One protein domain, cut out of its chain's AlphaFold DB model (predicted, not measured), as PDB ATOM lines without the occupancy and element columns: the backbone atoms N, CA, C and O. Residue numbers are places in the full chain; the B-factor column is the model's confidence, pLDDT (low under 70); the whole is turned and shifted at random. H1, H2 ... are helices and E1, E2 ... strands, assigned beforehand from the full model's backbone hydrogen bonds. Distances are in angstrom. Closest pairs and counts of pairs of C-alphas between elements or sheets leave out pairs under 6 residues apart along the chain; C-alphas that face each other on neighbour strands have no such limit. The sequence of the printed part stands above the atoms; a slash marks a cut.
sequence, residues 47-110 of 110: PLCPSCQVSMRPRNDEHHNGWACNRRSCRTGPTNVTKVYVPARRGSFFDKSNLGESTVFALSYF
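What this domain is: This is residues 47 to 110 of the 110 residues of an uncharacterized protein of Haemonchus contortus (UniProt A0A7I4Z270). With little regular structure, the small antiparallel sheet E1 E2 E3, a meander of successive neighbour strands, has loop 69 to 84 at one end and a tail with H1, then H2, at the other. Of 64 printed residues, 25 are in named elements, class mixed. The whole is loose, radius of gyration of the C-alphas 14.5 A, spanning 49 by 25 by 16 A.

Where its parts are: Find E1 at residues 57 to 61, with C-alpha 57 at (16.890, 10.809, 11.269), E2 at 64 to 68, E3 at 85 to 87, H1 at 93 to 97, and H2 at 101 to 107, with C-alpha 107 at (33.796, 8.250, 34.402).

How they stand to each other: In hairpin E1 and E2, find N 59 and O 66 2.8 A apart; in hairpin E2 and E3, N 67 and O 86, 2.7 A. H1 and H2 are close but not clearly touching, closest C-alphas 94 and 101, 6.5 A. H2 has every O i to N i+4 pair within hydrogen-bond range, H1 0 of 1, and 0 of 2 O i to N i+3.

The domain as a whole: The printed part has no cut; link E2 to E3 is long; 14 residues have pLDDT under 70, among them residues 102 to 110.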
ATOM      1  N   PRO A  47      24.633  12.695  11.868       87.00
ATOM      2  CA  PRO A  47      25.441  12.516  10.676       87.00
ATOM      3  C   PRO A  47      24.682  12.931   9.411       87.00
ATOM      4  O   PRO A  47      23.449  12.859   9.325       87.00
ATOM      5  N   LEU A  48      25.447  13.310   8.387       89.75
ATOM      6  CA  LEU A  48      24.941  13.457   7.028       89.75
ATOM      7  C   LEU A  48      24.913  12.094   6.335       89.75
ATOM      8  O   LEU A  48      25.814  11.270   6.494       89.75
ATOM      9  N   CYS A  49      23.881  11.862   5.528       89.94
ATOM     10  CA  CYS A  49      23.801  10.661   4.709       89.94
ATOM     11  C   CYS A  49      24.949  10.655   3.684       89.94
ATOM     12  O   CYS A  49      25.027  11.592   2.889       89.94
ATOM     13  N   PRO A  50      25.776   9.596   3.605       87.69
ATOM     14  CA  PRO A  50      26.902   9.545   2.670       87.69
ATOM     15  C   PRO A  50      26.464   9.666   1.203       87.69
ATOM     16  O   PRO A  50      27.191  10.219   0.386       87.69
ATOM     17  N   SER A  51      25.254   9.205   0.872       90.31
ATOM     18  CA  SER A  51      24.738   9.214  -0.500       90.31
ATOM     19  C   SER A  51      24.132  10.549  -0.939       90.31
ATOM     20  O   SER A  51      24.171  10.864  -2.120       90.31
ATOM     21  N   CYS A  52      23.514  11.317  -0.034       92.19
ATOM     22  CA  CYS A  52      22.788  12.543  -0.413       92.19
ATOM     23  C   CYS A  52      23.145  13.787   0.395       92.19
ATOM     24  O   CYS A  52      22.526  14.827   0.183       92.19
ATOM     25  N   GLN A  53      24.090  13.677   1.330       91.94
ATOM     26  CA  GLN A  53      24.581  14.767   2.176       91.94
ATOM     27  C   GLN A  53      23.490  15.477   2.994       91.94
ATOM     28  O   GLN A  53      23.663  16.604   3.445       91.94
ATOM     29  N   VAL A  54      22.353  14.813   3.218       91.38
ATOM     30  CA  VAL A  54      21.250  15.343   4.027       91.38
ATOM     31  C   VAL A  54      21.264  14.724   5.409       91.38
ATOM     32  O   VAL A  54      21.539  13.531   5.553       91.38
ATOM     33  N   SER A  55      20.934  15.549   6.403       88.75
ATOM     34  CA  SER A  55      20.788  15.150   7.801       88.75
ATOM     35  C   SER A  55      19.921  13.895   7.939       88.75
ATOM     36  O   SER A  55      18.819  13.800   7.381       88.75
ATOM     37  N   MET A  56      20.461  12.900   8.635       90.50
ATOM     38  CA  MET A  56      19.783  11.633   8.885       90.50
ATOM     39  C   MET A  56      18.805  11.763  10.056       90.50
ATOM     40  O   MET A  56      18.899  12.676  10.872       90.50
ATOM     41  N   ARG A  57      17.834  10.849  10.143       88.62
ATOM     42  CA  ARG A  57      16.890  10.809  11.269       88.62
ATOM     43  C   ARG A  57      17.269   9.709  12.252       88.62
ATOM     44  O   ARG A  57      17.745   8.669  11.791       88.62
ATOM     45  N   PRO A  58      17.032   9.902  13.558       85.81
ATOM     46  CA  PRO A  58      17.233   8.840  14.526       85.81
ATOM     47  C   PRO A  58      16.338   7.649  14.175       85.81
ATOM     48  O   PRO A  58      15.193   7.800  13.738       85.81
ATOM     49  N   ARG A  59      16.904   6.461  14.327       85.44
ATOM     50  CA  ARG A  59      16.238   5.175  14.217       85.44
ATOM     51  C   ARG A  59      16.626   4.402  15.468       85.44
ATOM     52  O   ARG A  59      17.738   3.884  15.539       85.44
ATOM     53  N   ASN A  60      15.704   4.403  16.421       73.31
ATOM     54  CA  ASN A  60      15.782   3.653  17.662       73.31
ATOM     55  C   ASN A  60      14.688   2.573  17.574       73.31
ATOM     56  O   ASN A  60      13.518   2.864  17.808       73.31
ATOM     57  N   ASP A  61      15.043   1.371  17.133       75.94
ATOM     58  CA  ASP A  61      14.200   0.175  17.238       75.94
ATOM     59  C   ASP A  61      14.976  -0.920  17.997       75.94
ATOM     60  O   ASP A  61      16.178  -0.773  18.221       75.94
ATOM     61  N   GLU A  62      14.306  -1.990  18.442       62.59
ATOM     62  CA  GLU A  62      14.896  -3.029  19.316       62.59
ATOM     63  C   GLU A  62      16.201  -3.643  18.774       62.59
ATOM     64  O   GLU A  62      16.989  -4.214  19.528       62.59
ATOM     65  N   HIS A  63      16.450  -3.531  17.468       67.62
ATOM     66  CA  HIS A  63      17.619  -4.102  16.804       67.62
ATOM     67  C   HIS A  63      18.557  -3.052  16.206       67.62
ATOM     68  O   HIS A  63      19.670  -3.386  15.783       67.62
ATOM     69  N   HIS A  64      18.143  -1.787  16.141       72.94
ATOM     70  CA  HIS A  64      18.907  -0.720  15.519       72.94
ATOM     71  C   HIS A  64      18.896   0.529  16.387       72.94
ATOM     72  O   HIS A  64      17.874   1.184  16.570       72.94
ATOM     73  N   ASN A  65      20.089   0.891  16.845       80.31
ATOM     74  CA  ASN A  65      20.347   2.148  17.514       80.31
ATOM     75  C   ASN A  65      21.298   3.017  16.677       80.31
ATOM     76  O   ASN A  65      22.523   2.819  16.669       80.31
ATOM     77  N   GLY A  66      20.730   3.965  15.934       86.38
ATOM     78  CA  GLY A  66      21.506   4.831  15.059       86.38
ATOM     79  C   GLY A  66      20.681   5.795  14.233       86.38
ATOM     80  O   GLY A  66      19.651   6.308  14.655       86.38
ATOM     81  N   TRP A  67      21.167   6.066  13.032       87.44
ATOM     82  CA  TRP A  67      20.647   7.077  12.131       87.44
ATOM     83  C   TRP A  67      20.283   6.433  10.805       87.44
ATOM     84  O   TRP A  67      21.060   5.657  10.253       87.44
ATOM     85  N   ALA A  68      19.119   6.773  10.260       91.00
ATOM     86  CA  ALA A  68      18.655   6.278   8.974       91.00
ATOM     87  C   ALA A  68      18.331   7.423   8.008       91.00
ATOM     88  O   ALA A  68      17.687   8.417   8.360       91.00
ATOM     89  N   CYS A  69      18.732   7.261   6.745       91.44
ATOM     90  CA  CYS A  69      18.263   8.124   5.670       91.44
ATOM     91  C   CYS A  69      16.932   7.588   5.128       91.44
ATOM     92  O   CYS A  69      16.843   6.453   4.664       91.44
ATOM     93  N   ASN A  70      15.887   8.417   5.155       88.75
ATOM     94  CA  ASN A  70      14.555   8.029   4.678       88.75
ATOM     95  C   ASN A  70      14.304   8.370   3.198       88.75
ATOM     96  O   ASN A  70      13.236   8.040   2.673       88.75
ATOM     97  N   ARG A  71      15.259   9.013   2.510       89.31
ATOM     98  CA  ARG A  71      15.117   9.347   1.088       89.31
ATOM     99  C   ARG A  71      15.099   8.076   0.246       89.31
ATOM    100  O   ARG A  71      15.998   7.248   0.347       89.31
ATOM    101  N   ARG A  72      14.082   7.949  -0.613       87.38
ATOM    102  CA  ARG A  72      13.940   6.812  -1.539       87.38
ATOM    103  C   ARG A  72      15.150   6.667  -2.463       87.38
ATOM    104  O   ARG A  72      15.580   5.547  -2.687       87.38
ATOM    105  N   SER A  73      15.730   7.782  -2.906       88.62
ATOM    106  CA  SER A  73      16.924   7.806  -3.760       88.62
ATOM    107  C   SER A  73      18.188   7.254  -3.097       88.62
ATOM    108  O   SER A  73      19.147   6.955  -3.794       88.62
ATOM    109  N   CYS A  74      18.216   7.130  -1.768       89.25
ATOM    110  CA  CYS A  74      19.357   6.576  -1.040       89.25
ATOM    111  C   CYS A  74      19.152   5.117  -0.645       89.25
ATOM    112  O   CYS A  74      20.000   4.565   0.045       89.25
ATOM    113  N   ARG A  75      18.018   4.501  -0.989       88.81
ATOM    114  CA  ARG A  75      17.782   3.100  -0.640       88.81
ATOM    115  C   ARG A  75      18.627   2.193  -1.527       88.81
ATOM    116  O   ARG A  75      18.867   2.511  -2.686       88.81
ATOM    117  N   THR A  76      19.080   1.080  -0.965       81.38
ATOM    118  CA  THR A  76      19.926   0.095  -1.643       81.38
ATOM    119  C   THR A  76      19.253  -1.278  -1.681       81.38
ATOM    120  O   THR A  76      18.212  -1.507  -1.053       81.38
ATOM    121  N   GLY A  77      19.866  -2.204  -2.421       78.69
ATOM    122  CA  GLY A  77      19.415  -3.586  -2.557       78.69
ATOM    123  C   GLY A  77      18.409  -3.794  -3.697       78.69
ATOM    124  O   GLY A  77      17.838  -2.831  -4.207       78.69
ATOM    125  N   PRO A  78      18.169  -5.055  -4.095       70.38
ATOM    126  CA  PRO A  78      17.377  -5.395  -5.281       70.38
ATOM    127  C   PRO A  78      15.915  -4.925  -5.213       70.38
ATOM    128  O   PRO A  78      15.270  -4.768  -6.244       70.38
ATOM    129  N   THR A  79      15.393  -4.658  -4.014       79.56
ATOM    130  CA  THR A  79      14.011  -4.206  -3.783       79.56
ATOM    131  C   THR A  79      13.902  -2.737  -3.351       79.56
ATOM    132  O   THR A  79      12.801  -2.271  -3.068       79.56
ATOM    133  N   ASN A  80      15.009  -1.981  -3.278       75.12
ATOM    134  CA  ASN A  80      15.039  -0.606  -2.748       75.12
ATOM    135  C   ASN A  80      14.392  -0.467  -1.354       75.12
ATOM    136  O   ASN A  80      13.756   0.547  -1.045       75.12
ATOM    137  N   VAL A  81      14.521  -1.488  -0.506       78.62
ATOM    138  CA  VAL A  81      13.970  -1.485   0.861       78.62
ATOM    139  C   VAL A  81      15.029  -1.073   1.883       78.62
ATOM    140  O   VAL A  81      14.708  -0.405   2.868       78.62
ATOM    141  N   THR A  82      16.297  -1.403   1.636       84.19
ATOM    142  CA  THR A  82      17.374  -1.178   2.599       84.19
ATOM    143  C   THR A  82      17.684   0.309   2.707       84.19
ATOM    144  O   THR A  82      18.065   0.960   1.735       84.19
ATOM    145  N   LYS A  83      17.503   0.876   3.902       87.94
ATOM    146  CA  LYS A  83      17.854   2.271   4.188       87.94
ATOM    147  C   LYS A  83      19.340   2.369   4.519       87.94
ATOM    148  O   LYS A  83      19.867   1.520   5.231       87.94
ATOM    149  N   VAL A  84      19.986   3.449   4.081       89.12
ATOM    150  CA  VAL A  84      21.332   3.797   4.558       89.12
ATOM    151  C   VAL A  84      21.270   4.041   6.058       89.12
ATOM    152  O   VAL A  84      20.458   4.852   6.519       89.12
ATOM    153  N   TYR A  85      22.129   3.337   6.788       88.69
ATOM    154  CA  TYR A  85      22.179   3.331   8.241       88.69
ATOM    155  C   TYR A  85      23.581   3.672   8.746       88.69
ATOM    156  O   TYR A  85      24.582   3.187   8.217       88.69
ATOM    157  N   VAL A  86      23.642   4.501   9.782       87.38
ATOM    158  CA  VAL A  86      24.865   4.873  10.497       87.38
ATOM    159  C   VAL A  86      24.639   4.570  11.981       87.38
ATOM    160  O   VAL A  86      23.706   5.128  12.550       87.38
ATOM    161  N   PRO A  87      25.443   3.706  12.626       85.19
ATOM    162  CA  PRO A  87      25.300   3.424  14.054       85.19
ATOM    163  C   PRO A  87      25.398   4.696  14.905       85.19
ATOM    164  O   PRO A  87      26.196   5.575  14.588       85.19
ATOM    165  N   ALA A  88      24.639   4.769  16.002       80.25
ATOM    166  CA  ALA A  88      24.596   5.936  16.892       80.25
ATOM    167  C   ALA A  88      25.986   6.344  17.403       80.25
ATOM    168  O   ALA A  88      26.299   7.528  17.490       80.25
ATOM    169  N   ARG A  89      26.831   5.344  17.680       76.62
ATOM    170  CA  ARG A  89      28.192   5.533  18.184       76.62
ATOM    171  C   ARG A  89      29.183   5.983  17.117       76.62
ATOM    172  O   ARG A  89      30.206   6.543  17.486       76.62
ATOM    173  N   ARG A  90      28.911   5.774  15.827       78.50
ATOM    174  CA  ARG A  90      29.912   5.959  14.767       78.50
ATOM    175  C   ARG A  90      30.380   7.414  14.687       78.50
ATOM    176  O   ARG A  90      29.570   8.312  14.477       78.50
ATOM    177  N   GLY A  91      31.685   7.638  14.817       69.69
ATOM    178  CA  GLY A  91      32.304   8.968  14.813       69.69
ATOM    179  C   GLY A  91      32.148   9.768  16.113       69.69
ATOM    180  O   GLY A  91      32.652  10.885  16.187       69.69
ATOM    181  N   SER A  92      31.489   9.216  17.137       70.69
ATOM    182  CA  SER A  92      31.374   9.845  18.459       70.69
ATOM    183  C   SER A  92      32.625   9.610  19.319       70.69
ATOM    184  O   SER A  92      33.448   8.741  19.023       70.69
ATOM    185  N   PHE A  93      32.740  10.335  20.439       67.00
ATOM    186  CA  PHE A  93      33.737  10.053  21.483       67.00
ATOM    187  C   PHE A  93      33.706   8.578  21.925       67.00
ATOM    188  O   PHE A  93      34.749   7.940  22.081       67.00
ATOM    189  N   PHE A  94      32.502   8.010  22.040       70.44
ATOM    190  CA  PHE A  94      32.281   6.632  22.468       70.44
ATOM    191  C   PHE A  94      32.662   5.592  21.403       70.44
ATOM    192  O   PHE A  94      32.816   4.423  21.742       70.44
ATOM    193  N   ASP A  95      32.815   5.969  20.128       73.81
ATOM    194  CA  ASP A  95      33.241   5.042  19.063       73.81
ATOM    195  C   ASP A  95      34.662   4.535  19.313       73.81
ATOM    196  O   ASP A  95      34.965   3.355  19.167       73.81
ATOM    197  N   LYS A  96      35.543   5.457  19.721       69.88
ATOM    198  CA  LYS A  96      36.982   5.206  19.855       69.88
ATOM    199  C   LYS A  96      37.369   4.660  21.222       69.88
ATOM    200  O   LYS A  96      38.391   3.993  21.329       69.88
ATOM    201  N   SER A  97      36.581   4.947  22.260       70.25
ATOM    202  CA  SER A  97      36.890   4.512  23.625       70.25
ATOM    203  C   SER A  97      36.586   3.034  23.870       70.25
ATOM    204  O   SER A  97      37.101   2.464  24.824       70.25
ATOM    205  N   ASN A  98      35.739   2.414  23.038       70.44
ATOM    206  CA  ASN A  98      35.195   1.067  23.242       70.44
ATOM    207  C   ASN A  98      34.482   0.868  24.601       70.44
ATOM    208  O   ASN A  98      34.181  -0.251  25.005       70.44
ATOM    209  N   LEU A  99      34.177   1.961  25.303       72.25
ATOM    210  CA  LEU A  99      33.450   1.958  26.568       72.25
ATOM    211  C   LEU A  99      31.949   2.092  26.304       72.25
ATOM    212  O   LEU A  99      31.538   2.683  25.303       72.25
ATOM    213  N   GLY A 100      31.119   1.545  27.190       71.50
ATOM    214  CA  GLY A 100      29.683   1.821  27.161       71.50
ATOM    215  C   GLY A 100      29.415   3.302  27.434       71.50
ATOM    216  O   GLY A 100      30.158   3.942  28.180       71.50
ATOM    217  N   GLU A 101      28.349   3.854  26.857       72.38
ATOM    218  CA  GLU A 101      27.935   5.238  27.138       72.38
ATOM    219  C   GLU A 101      27.662   5.449  28.631       72.38
ATOM    220  O   GLU A 101      28.099   6.447  29.200       72.38
ATOM    221  N   SER A 102      27.058   4.451  29.285       68.56
ATOM    222  CA  SER A 102      26.876   4.402  30.739       68.56
ATOM    223  C   SER A 102      28.202   4.447  31.506       68.56
ATOM    224  O   SER A 102      28.310   5.145  32.511       68.56
ATOM    225  N   THR A 103      29.231   3.747  31.021       67.62
ATOM    226  CA  THR A 103      30.567   3.725  31.633       67.62
ATOM    227  C   THR A 103      31.271   5.068  31.496       67.62
ATOM    228  O   THR A 103      31.831   5.568  32.463       67.62
ATOM    229  N   VAL A 104      31.236   5.682  30.312       64.56
ATOM    230  CA  VAL A 104      31.847   7.001  30.090       64.56
ATOM    231  C   VAL A 104      31.136   8.078  30.897       64.56
ATOM    232  O   VAL A 104      31.814   8.926  31.462       64.56
ATOM    233  N   PHE A 105      29.806   8.041  30.988       63.56
ATOM    234  CA  PHE A 105      29.070   8.988  31.821       63.56
ATOM    235  C   PHE A 105      29.489   8.874  33.292       63.56
ATOM    236  O   PHE A 105      29.818   9.884  33.912       63.56
ATOM    237  N   ALA A 106      29.584   7.645  33.812       60.62
ATOM    238  CA  ALA A 106      30.097   7.403  35.156       60.62
ATOM    239  C   ALA A 106      31.525   7.948  35.339       60.62
ATOM    240  O   ALA A 106      31.802   8.571  36.355       60.62
ATOM    241  N   LEU A 107      32.410   7.770  34.352       56.28
ATOM    242  CA  LEU A 107      33.796   8.250  34.402       56.28
ATOM    243  C   LEU A 107      33.938   9.768  34.240       56.28
ATOM    244  O   LEU A 107      34.842  10.340  34.823       56.28
ATOM    245  N   SER A 108      33.074  10.428  33.465       55.78
ATOM    246  CA  SER A 108      33.134  11.882  33.223       55.78
ATOM    247  C   SER A 108      32.758  12.740  34.432       55.78
ATOM    248  O   SER A 108      32.871  13.963  34.376       55.78
ATOM    249  N   TYR A 109      32.266  12.103  35.493       47.56
ATOM    250  CA  TYR A 109      31.843  12.760  36.720       47.56
ATOM    251  C   TYR A 109      32.877  12.621  37.857       47.56
ATOM    252  O   TYR A 109      32.814  13.380  38.822       47.56
ATOM    253  N   PHE A 110      33.823  11.681  37.752       40.44
ATOM    254  CA  PHE A 110      34.966  11.564  38.669       40.44
ATOM    255  C   PHE A 110      36.158  12.381  38.163       40.44
ATOM    256  O   PHE A 110      36.904  12.891  39.027       40.44
TER     257      PHE A 110